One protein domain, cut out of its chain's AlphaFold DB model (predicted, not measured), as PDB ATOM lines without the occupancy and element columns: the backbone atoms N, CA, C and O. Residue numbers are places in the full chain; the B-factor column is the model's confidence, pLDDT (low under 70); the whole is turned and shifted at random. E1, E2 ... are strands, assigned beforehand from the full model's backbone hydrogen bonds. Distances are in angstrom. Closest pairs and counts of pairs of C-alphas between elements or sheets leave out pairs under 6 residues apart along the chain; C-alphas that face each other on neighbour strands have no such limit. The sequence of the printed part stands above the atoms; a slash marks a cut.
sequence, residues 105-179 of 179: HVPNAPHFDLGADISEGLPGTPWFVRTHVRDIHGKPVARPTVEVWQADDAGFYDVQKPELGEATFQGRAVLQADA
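This is residues 105 to 179 of the 179 residues of the protein "Catechol 1,2-dioxygenase" of Pseudomonas sp. M47T1 (UniProt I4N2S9). With little regular structure, this is an elongated body of loops round one small two-stranded ribbon, E1 and E2; residues 111 to 112 pair parallel with residues 174 to 175 of E2. Residues 105 to 144 make a long unnamed run that reaches one tip at His 137, and residues 150 to 171 loop out to the other tip at Glu 163. The printed part has 75 residues, 10 of them in named elements: E1 then E2, antiparallel, class all strand, no named helix. It is only just loose, close to compact, with a radius of gyration of the C-alphas of 14.1 A and spans of 45 by 26 by 20 A.

E1 is residues 145 to 149, 13.6 A long, from C-alpha 145 at (-24.866, -28.046, 55.081). E2 is residues 172 to 176, 13.5 A long, to C-alpha 176 at (-27.707, -30.474, 58.021).

E1 and E2 form a hairpin, antiparallel at 167 degrees. C-alphas 149 and 172 face each other at 4.2 A. N 146 and O 175 are within hydrogen-bond range at 2.8 A.

The farthest C-alphas, His 137 and Glu 163, are 46.3 A apart. The printed part has no cut. The link E1 to E2, 22 residues, is long. Residues 166 to 167 have pLDDT under 70.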
ATOM      1  N   HIS A 105     -25.253 -31.760  38.852       88.75
ATOM      2  CA  HIS A 105     -25.861 -31.061  39.989       88.75
ATOM      3  C   HIS A 105     -27.166 -30.380  39.562       88.75
ATOM      4  O   HIS A 105     -27.258 -29.833  38.463       88.75
ATOM      5  N   VAL A 106     -28.167 -30.412  40.441       84.69
ATOM      6  CA  VAL A 106     -29.426 -29.684  40.270       84.69
ATOM      7  C   VAL A 106     -29.699 -28.873  41.537       84.69
ATOM      8  O   VAL A 106     -29.518 -29.396  42.642       84.69
ATOM      9  N   PRO A 107     -30.115 -27.601  41.416       86.12
ATOM     10  CA  PRO A 107     -30.457 -26.794  42.578       86.12
ATOM     11  C   PRO A 107     -31.740 -27.305  43.246       86.12
ATOM     12  O   PRO A 107     -32.561 -27.970  42.619       86.12
ATOM     13  N   ASN A 108     -31.949 -26.903  44.503       86.19
ATOM     14  CA  ASN A 108     -33.162 -27.192  45.278       86.19
ATOM     15  C   ASN A 108     -33.425 -28.689  45.512       86.19
ATOM     16  O   ASN A 108     -34.577 -29.122  45.525       86.19
ATOM     17  N   ALA A 109     -32.364 -29.471  45.727       91.06
ATOM     18  CA  ALA A 109     -32.504 -30.857  46.149       91.06
ATOM     19  C   ALA A 109     -33.311 -30.971  47.471       91.06
ATOM     20  O   ALA A 109     -33.280 -30.062  48.314       91.06
ATOM     21  N   PRO A 110     -34.047 -32.078  47.666       91.81
ATOM     22  CA  PRO A 110     -34.847 -32.315  48.865       91.81
ATOM     23  C   PRO A 110     -33.989 -32.341  50.134       91.81
ATOM     24  O   PRO A 110     -32.846 -32.800  50.130       91.81
ATOM     25  N   HIS A 111     -34.560 -31.852  51.234       94.81
ATOM     26  CA  HIS A 111     -33.921 -31.898  52.546       94.81
ATOM     27  C   HIS A 111     -34.308 -33.178  53.278       94.81
ATOM     28  O   HIS A 111     -35.485 -33.535  53.310       94.81
ATOM     29  N   PHE A 112     -33.328 -33.820  53.906       94.88
ATOM     30  CA  PHE A 112     -33.525 -35.049  54.668       94.88
ATOM     31  C   PHE A 112     -32.972 -34.923  56.091       94.88
ATOM     32  O   PHE A 112     -32.052 -34.144  56.358       94.88
ATOM     33  N   ASP A 113     -33.520 -35.728  57.000       95.06
ATOM     34  CA  ASP A 113     -32.967 -35.909  58.341       95.06
ATOM     35  C   ASP A 113     -31.696 -36.775  58.297       95.06
ATOM     36  O   ASP A 113     -31.512 -37.622  57.417       95.06
ATOM     37  N   LEU A 114     -30.806 -36.595  59.276       94.75
ATOM     38  CA  LEU A 114     -29.594 -37.407  59.384       94.75
ATOM     39  C   LEU A 114     -29.936 -38.896  59.539       94.75
ATOM     40  O   LEU A 114     -30.686 -39.288  60.430       94.75
ATOM     41  N   GLY A 115     -29.329 -39.728  58.690       93.19
ATOM     42  CA  GLY A 115     -29.551 -41.176  58.664       93.19
ATOM     43  C   GLY A 115     -30.743 -41.631  57.818       93.19
ATOM     44  O   GLY A 115     -31.001 -42.833  57.774       93.19
ATOM     45  N   ALA A 116     -31.449 -40.714  57.149       93.69
ATOM     46  CA  ALA A 116     -32.483 -41.070  56.186       93.69
ATOM     47  C   ALA A 116     -31.907 -41.801  54.961       93.69
ATOM     48  O   ALA A 116     -30.748 -41.610  54.584       93.69
ATOM     49  N   ASP A 117     -32.745 -42.621  54.328       92.75
ATOM     50  CA  ASP A 117     -32.460 -43.199  53.019       92.75
ATOM     51  C   ASP A 117     -32.811 -42.177  51.932       92.75
ATOM     52  O   ASP A 117     -33.959 -41.763  51.816       92.75
ATOM     53  N   ILE A 118     -31.809 -41.775  51.150       91.50
ATOM     54  CA  ILE A 118     -31.944 -40.785  50.069       91.50
ATOM     55  C   ILE A 118     -32.110 -41.450  48.694       91.50
ATOM     56  O   ILE A 118     -32.141 -40.772  47.667       91.50
ATOM     57  N   SER A 119     -32.136 -42.786  48.656       88.75
ATOM     58  CA  SER A 119     -32.229 -43.553  47.417       88.75
ATOM     59  C   SER A 119     -33.602 -43.414  46.761       88.75
ATOM     60  O   SER A 119     -33.691 -43.597  45.553       88.75
ATOM     61  N   GLU A 120     -34.661 -43.082  47.517       82.56
ATOM     62  CA  GLU A 120     -36.035 -42.923  47.003       82.56
ATOM     63  C   GLU A 120     -36.465 -44.099  46.093       82.56
ATOM     64  O   GLU A 120     -37.074 -43.928  45.034       82.56
ATOM     65  N   GLY A 121     -36.100 -45.327  46.491       80.38
ATOM     66  CA  GLY A 121     -36.460 -46.558  45.782       80.38
ATOM     67  C   GLY A 121     -35.550 -46.928  44.607       80.38
ATOM     68  O   GLY A 121     -35.907 -47.819  43.831       80.38
ATOM     69  N   LEU A 122     -34.387 -46.282  44.464       85.75
ATOM     70  CA  LEU A 122     -33.380 -46.694  43.488       85.75
ATOM     71  C   LEU A 122     -32.933 -48.146  43.741       85.75
ATOM     72  O   LEU A 122     -32.598 -48.500  44.876       85.75
ATOM     73  N   PRO A 123     -32.897 -48.999  42.701       84.62
ATOM     74  CA  PRO A 123     -32.322 -50.324  42.829       84.62
ATOM     75  C   PRO A 123     -30.814 -50.194  43.045       84.62
ATOM     76  O   PRO A 123     -30.142 -49.448  42.333       84.62
ATOM     77  N   GLY A 124     -30.294 -50.945  44.008       87.06
ATOM     78  CA  GLY A 124     -28.860 -51.100  44.179       87.06
ATOM     79  C   GLY A 124     -28.469 -51.757  45.484       87.06
ATOM     80  O   GLY A 124     -29.321 -52.190  46.263       87.06
ATOM     81  N   THR A 125     -27.160 -51.869  45.706       91.19
ATOM     82  CA  THR A 125     -26.628 -52.403  46.967       91.19
ATOM     83  C   THR A 125     -26.692 -51.321  48.046       91.19
ATOM     84  O   THR A 125     -26.003 -50.308  47.912       91.19
ATOM     85  N   PRO A 126     -27.461 -51.508  49.139       90.38
ATOM     86  CA  PRO A 126     -27.543 -50.505  50.190       90.38
ATOM     87  C   PRO A 126     -26.192 -50.295  50.875       90.38
ATOM     88  O   PRO A 126     -25.480 -51.247  51.200       90.38
ATOM     89  N   TRP A 127     -25.878 -49.038  51.163       91.69
ATOM     90  CA  TRP A 127     -24.684 -48.637  51.896       91.69
ATOM     91  C   TRP A 127     -24.983 -47.480  52.845       91.69
ATOM     92  O   TRP A 127     -25.947 -46.738  52.666       91.69
ATOM     93  N   PHE A 128     -24.159 -47.339  53.881       94.12
ATOM     94  CA  PHE A 128     -24.292 -46.272  54.865       94.12
ATOM     95  C   PHE A 128     -23.080 -45.349  54.797       94.12
ATOM     96  O   PHE A 128     -21.940 -45.806  54.907       94.12
ATOM     97  N   VAL A 129     -23.330 -44.048  54.661       94.19
ATOM     98  CA  VAL A 129     -22.290 -43.019  54.617       94.19
ATOM     99  C   VAL A 129     -22.340 -42.204  55.904       94.19
ATOM    100  O   VAL A 129     -23.382 -41.685  56.292       94.19
ATOM    101  N   ARG A 130     -21.187 -42.071  56.566       93.31
ATOM    102  CA  ARG A 130     -20.995 -41.187  57.721       93.31
ATOM    103  C   ARG A 130     -19.820 -40.266  57.455       93.31
ATOM    104  O   ARG A 130     -18.737 -40.735  57.115       93.31
ATOM    105  N   THR A 131     -20.015 -38.974  57.676       90.19
ATOM    106  CA  THR A 131     -18.982 -37.952  57.492       90.19
ATOM    107  C   THR A 131     -18.810 -37.131  58.768       90.19
ATOM    108  O   THR A 131     -19.692 -37.095  59.621       90.19
ATOM    109  N   HIS A 132     -17.646 -36.502  58.916       93.12
ATOM    110  CA  HIS A 132     -17.393 -35.484  59.935       93.12
ATOM    111  C   HIS A 132     -16.785 -34.279  59.229       93.12
ATOM    112  O   HIS A 132     -15.857 -34.444  58.434       93.12
ATOM    113  N   VAL A 133     -17.270 -33.080  59.532       95.31
ATOM    114  CA  VAL A 133     -16.751 -31.846  58.938       95.31
ATOM    115  C   VAL A 133     -15.902 -31.134  59.977       95.31
ATOM    116  O   VAL A 133     -16.359 -30.841  61.079       95.31
ATOM    117  N   ARG A 134     -14.638 -30.877  59.641       95.31
ATOM    118  CA  ARG A 134     -13.661 -30.260  60.541       95.31
ATOM    119  C   ARG A 134     -12.967 -29.094  59.854       95.31
ATOM    120  O   ARG A 134     -12.834 -29.085  58.632       95.31
ATOM    121  N   ASP A 135     -12.532 -28.122  60.646       93.88
ATOM    122  CA  ASP A 135     -11.645 -27.062  60.179       93.88
ATOM    123  C   ASP A 135     -10.189 -27.554  60.047       93.88
ATOM    124  O   ASP A 135      -9.858 -28.701  60.362       93.88
ATOM    125  N   ILE A 136      -9.296 -26.665  59.601       94.69
ATOM    126  CA  ILE A 136      -7.865 -26.958  59.407       94.69
ATOM    127  C   ILE A 136      -7.106 -27.259  60.708       94.69
ATOM    128  O   ILE A 136      -5.959 -27.694  60.673       94.69
ATOM    129  N   HIS A 137      -7.725 -27.022  61.864       94.12
ATOM    130  CA  HIS A 137      -7.184 -27.346  63.179       94.12
ATOM    131  C   HIS A 137      -7.814 -28.626  63.753       94.12
ATOM    132  O   HIS A 137      -7.557 -28.984  64.903       94.12
ATOM    133  N   GLY A 138      -8.644 -29.323  62.968       93.06
ATOM    134  CA  GLY A 138      -9.340 -30.542  63.365       93.06
ATOM    135  C   GLY A 138     -10.559 -30.300  64.258       93.06
ATOM    136  O   GLY A 138     -11.175 -31.271  64.719       93.06
ATOM    137  N   LYS A 139     -10.939 -29.041  64.510       95.44
ATOM    138  CA  LYS A 139     -12.110 -28.713  65.321       95.44
ATOM    139  C   LYS A 139     -13.381 -28.987  64.511       95.44
ATOM    140  O   LYS A 139     -13.427 -28.629  63.334       95.44
ATOM    141  N   PRO A 140     -14.414 -29.606  65.107       96.31
ATOM    142  CA  PRO A 140     -15.662 -29.842  64.399       96.31
ATOM    143  C   PRO A 140     -16.337 -28.532  63.974       96.31
ATOM    144  O   PRO A 140     -16.361 -27.556  64.733       96.31
ATOM    145  N   VAL A 141     -16.868 -28.518  62.753       95.38
ATOM    146  CA  VAL A 141     -17.664 -27.409  62.222       95.38
ATOM    147  C   VAL A 141     -19.106 -27.633  62.652       95.38
ATOM    148  O   VAL A 141     -19.688 -28.666  62.346       95.38
ATOM    149  N   ALA A 142     -19.688 -26.667  63.364       94.75
ATOM    150  CA  ALA A 142     -21.063 -26.775  63.833       94.75
ATOM    151  C   ALA A 142     -22.044 -26.545  62.681       94.75
ATOM    152  O   ALA A 142     -21.960 -25.529  61.990       94.75
ATOM    153  N   ARG A 143     -23.001 -27.463  62.528       93.69
ATOM    154  CA  ARG A 143     -24.120 -27.358  61.583       93.69
ATOM    155  C   ARG A 143     -23.733 -26.953  60.149       93.69
ATOM    156  O   ARG A 143     -24.285 -25.982  59.629       93.69
ATOM    157  N   PRO A 144     -22.809 -27.664  59.476       95.69
ATOM    158  CA  PRO A 144     -22.561 -27.472  58.056       95.69
ATOM    159  C   PRO A 144     -23.678 -28.111  57.229       95.69
ATOM    160  O   PRO A 144     -24.235 -29.154  57.593       95.69
ATOM    161  N   THR A 145     -24.002 -27.470  56.112       95.94
ATOM    162  CA  THR A 145     -24.866 -28.046  55.081       95.94
ATOM    163  C   THR A 145     -24.031 -28.966  54.199       95.94
ATOM    164  O   THR A 145     -22.941 -28.589  53.766       95.94
ATOM    165  N   VAL A 146     -24.534 -30.171  53.946       94.94
ATOM    166  CA  VAL A 146     -23.915 -31.171  53.074       94.94
ATOM    167  C   VAL A 146     -24.895 -31.492  51.956       94.94
ATOM    168  O   VAL A 146     -25.982 -32.004  52.216       94.94
ATOM    169  N   GLU A 147     -24.506 -31.192  50.720       95.75
ATOM    170  CA  GLU A 147     -25.243 -31.598  49.523       95.75
ATOM    171  C   GLU A 147     -24.598 -32.846  48.927       95.75
ATOM    172  O   GLU A 147     -23.375 -32.923  48.797       95.75
ATOM    173  N   VAL A 148     -25.421 -33.826  48.563       94.50
ATOM    174  CA  VAL A 148     -24.980 -35.075  47.940       94.50
ATOM    175  C   VAL A 148     -25.873 -35.409  46.755       94.50
ATOM    176  O   VAL A 148     -27.079 -35.171  46.784       94.50
ATOM    177  N   TRP A 149     -25.264 -35.959  45.709       93.81
ATOM    178  CA  TRP A 149     -25.948 -36.563  44.576       93.81
ATOM    179  C   TRP A 149     -25.123 -37.732  44.043       93.81
ATOM    180  O   TRP A 149     -23.892 -37.700  44.086       93.81
ATOM    181  N   GLN A 150     -25.792 -38.761  43.534       93.12
ATOM    182  CA  GLN A 150     -25.145 -39.923  42.933       93.12
ATOM    183  C   GLN A 150     -25.979 -40.501  41.788       93.12
ATOM    184  O   GLN A 150     -27.182 -40.264  41.696       93.12
ATOM    185  N   ALA A 151     -25.318 -41.265  40.922       92.19
ATOM    186  CA  ALA A 151     -25.988 -42.093  39.934       92.19
ATOM    187  C   ALA A 151     -26.610 -43.342  40.584       92.19
ATOM    188  O   ALA A 151     -26.266 -43.722  41.711       92.19
ATOM    189  N   ASP A 152     -27.513 -43.980  39.848       90.69
ATOM    190  CA  ASP A 152     -28.015 -45.317  40.153       90.69
ATOM    191  C   ASP A 152     -27.047 -46.434  39.707       90.69
ATOM    192  O   ASP A 152     -25.988 -46.175  39.129       90.69
ATOM    193  N   ASP A 153     -27.426 -47.695  39.939       90.19
ATOM    194  CA  ASP A 153     -26.651 -48.882  39.543       90.19
ATOM    195  C   ASP A 153     -26.437 -49.019  38.021       90.19
ATOM    196  O   ASP A 153     -25.537 -49.737  37.582       90.19
ATOM    197  N   ALA A 154     -27.247 -48.339  37.202       89.62
ATOM    198  CA  ALA A 154     -27.088 -48.290  35.751       89.62
ATOM    199  C   ALA A 154     -26.185 -47.127  35.292       89.62
ATOM    200  O   ALA A 154     -25.908 -47.000  34.098       89.62
ATOM    201  N   GLY A 155     -25.695 -46.304  36.224       90.12
ATOM    202  CA  GLY A 155     -24.814 -45.173  35.951       90.12
ATOM    203  C   GLY A 155     -25.545 -43.902  35.516       90.12
ATOM    204  O   GLY A 155     -24.900 -42.998  34.985       90.12
ATOM    205  N   PHE A 156     -26.859 -43.808  35.739       89.06
ATOM    206  CA  PHE A 156     -27.656 -42.634  35.391       89.06
ATOM    207  C   PHE A 156     -28.039 -41.822  36.624       89.06
ATOM    208  O   PHE A 156     -28.553 -42.346  37.614       89.06
ATOM    209  N   TYR A 157     -27.847 -40.509  36.532       90.19
ATOM    210  CA  TYR A 157     -28.458 -39.560  37.454       90.19
ATOM    211  C   TYR A 157     -29.938 -39.374  37.104       90.19
ATOM    212  O   TYR A 157     -30.338 -39.499  35.947       90.19
ATOM    213  N   ASP A 158     -30.752 -39.021  38.094       89.12
ATOM    214  CA  ASP A 158     -32.176 -38.696  37.924       89.12
ATOM    215  C   ASP A 158     -32.458 -37.686  36.789       89.12
ATOM    216  O   ASP A 158     -33.337 -37.922  35.970       89.12
ATOM    217  N   VAL A 159     -31.658 -36.623  36.653       86.81
ATOM    218  CA  VAL A 159     -31.801 -35.586  35.608       86.81
ATOM    219  C   VAL A 159     -31.615 -36.124  34.182       86.81
ATOM    220  O   VAL A 159     -31.988 -35.475  33.208       86.81
ATOM    221  N   GLN A 160     -31.036 -37.319  34.041       85.88
ATOM    222  CA  GLN A 160     -30.862 -37.991  32.755       85.88
ATOM    223  C   GLN A 160     -32.047 -38.899  32.394       85.88
ATOM    224  O   GLN A 160     -32.065 -39.444  31.292       85.88
ATOM    225  N   LYS A 161     -33.022 -39.063  33.299       86.62
ATOM    226  CA  LYS A 161     -34.184 -39.943  33.148       86.62
ATOM    227  C   LYS A 161     -35.434 -39.114  32.837       86.62
ATOM    228  O   LYS A 161     -36.084 -38.612  33.759       86.62
ATOM    229  N   PRO A 162     -35.792 -38.930  31.553       81.12
ATOM    230  CA  PRO A 162     -36.928 -38.092  31.161       81.12
ATOM    231  C   PRO A 162     -38.267 -38.552  31.765       81.12
ATOM    232  O   PRO A 162     -39.190 -37.752  31.897       81.12
ATOM    233  N   GLU A 163     -38.381 -39.822  32.147       83.50
ATOM    234  CA  GLU A 163     -39.563 -40.412  32.771       83.50
ATOM    235  C   GLU A 163     -39.829 -39.949  34.213       83.50
ATOM    236  O   GLU A 163     -40.969 -40.055  34.664       83.50
ATOM    237  N   LEU A 164     -38.825 -39.431  34.935       76.12
ATOM    238  CA  LEU A 164     -38.984 -39.023  36.338       76.12
ATOM    239  C   LEU A 164     -39.747 -37.696  36.498       76.12
ATOM    240  O   LEU A 164     -40.320 -37.444  37.557       76.12
ATOM    241  N   GLY A 165     -39.839 -36.877  35.446       70.81
ATOM    242  CA  GLY A 165     -40.439 -35.541  35.514       70.81
ATOM    243  C   GLY A 165     -39.623 -34.553  36.364       70.81
ATOM    244  O   GLY A 165     -38.769 -34.933  37.156       70.81
ATOM    245  N   GLU A 166     -39.885 -33.252  36.213       66.88
ATOM    246  CA  GLU A 166     -39.050 -32.181  36.801       66.88
ATOM    247  C   GLU A 166     -39.099 -32.083  38.340       66.88
ATOM    248  O   GLU A 166     -38.274 -31.396  38.936       66.88
ATOM    249  N   ALA A 167     -40.063 -32.738  38.992       66.75
ATOM    250  CA  ALA A 167     -40.300 -32.629  40.436       66.75
ATOM    251  C   ALA A 167     -39.850 -33.861  41.240       66.75
ATOM    252  O   ALA A 167     -40.070 -33.907  42.451       66.75
ATOM    253  N   THR A 168     -39.253 -34.859  40.585       76.69
ATOM    254  CA  THR A 168     -38.829 -36.101  41.235       76.69
ATOM    255  C   THR A 168     -37.314 -36.131  41.344       76.69
ATOM    256  O   THR A 168     -36.611 -36.040  40.341       76.69
ATOM    257  N   PHE A 169     -36.818 -36.300  42.565       83.25
ATOM    258  CA  PHE A 169     -35.394 -36.423  42.856       83.25
ATOM    259  C   PHE A 169     -35.096 -37.840  43.330       83.25
ATOM    260  O   PHE A 169     -35.856 -38.395  44.122       83.25
ATOM    261  N   GLN A 170     -33.987 -38.415  42.871       88.94
ATOM    262  CA  GLN A 170     -33.520 -39.720  43.341       88.94
ATOM    263  C   GLN A 170     -32.016 -39.686  43.587       88.94
ATOM    264  O   GLN A 170     -31.261 -39.174  42.762       88.94
ATOM    265  N   GLY A 171     -31.569 -40.250  44.712       91.44
ATOM    266  CA  GLY A 171     -30.143 -40.316  45.039       91.44
ATOM    267  C   GLY A 171     -29.524 -38.949  45.331       91.44
ATOM    268  O   GLY A 171     -28.328 -38.766  45.099       91.44
ATOM    269  N   ARG A 172     -30.319 -37.980  45.812       93.00
ATOM    270  CA  ARG A 172     -29.875 -36.622  46.159       93.00
ATOM    271  C   ARG A 172     -30.434 -36.170  47.492       93.00
ATOM    272  O   ARG A 172     -31.581 -36.470  47.806       93.00
ATOM    273  N   ALA A 173     -29.657 -35.386  48.227       94.50
ATOM    274  CA  ALA A 173     -30.124 -34.780  49.464       94.50
ATOM    275  C   ALA A 173     -29.346 -33.521  49.839       94.50
ATOM    276  O   ALA A 173     -28.149 -33.402  49.572       94.50
ATOM    277  N   VAL A 174     -30.037 -32.631  50.545       96.00
ATOM    278  CA  VAL A 174     -29.448 -31.595  51.388       96.00
ATOM    279  C   VAL A 174     -29.606 -32.028  52.841       96.00
ATOM    280  O   VAL A 174     -30.715 -32.265  53.322       96.00
ATOM    281  N   LEU A 175     -28.490 -32.144  53.549       95.06
ATOM    282  CA  LEU A 175     -28.432 -32.591  54.937       95.06
ATOM    283  C   LEU A 175     -27.822 -31.486  55.796       95.06
ATOM    284  O   LEU A 175     -26.868 -30.819  55.394       95.06
ATOM    285  N   GLN A 176     -28.334 -31.319  57.012       95.88
ATOM    286  CA  GLN A 176     -27.707 -30.474  58.021       95.88
ATOM    287  C   GLN A 176     -26.982 -31.370  59.026       95.88
ATOM    288  O   GLN A 176     -27.638 -32.048  59.814       95.88
ATOM    289  N   ALA A 177     -25.646 -31.374  59.016       92.38
ATOM    290  CA  ALA A 177     -24.892 -32.110  60.033       92.38
ATOM    291  C   ALA A 177     -25.053 -31.459  61.420       92.38
ATOM    292  O   ALA A 177     -25.524 -30.328  61.543       92.38
ATOM    293  N   ASP A 178     -24.684 -32.176  62.472       85.50
ATOM    294  CA  ASP A 178     -24.798 -31.735  63.860       85.50
ATOM    295  C   ASP A 178     -23.549 -30.962  64.324       85.50
ATOM    296  O   ASP A 178     -23.570 -29.723  64.348       85.50
ATOM    297  N   ALA A 179     -22.476 -31.671  64.687       70.00
ATOM    298  CA  ALA A 179     -21.163 -31.147  65.073       70.00
ATOM    299  C   ALA A 179     -20.119 -32.274  65.109       70.00
ATOM    300  O   ALA A 179     -20.279 -33.225  65.905       70.00
TER     301      ALA A 179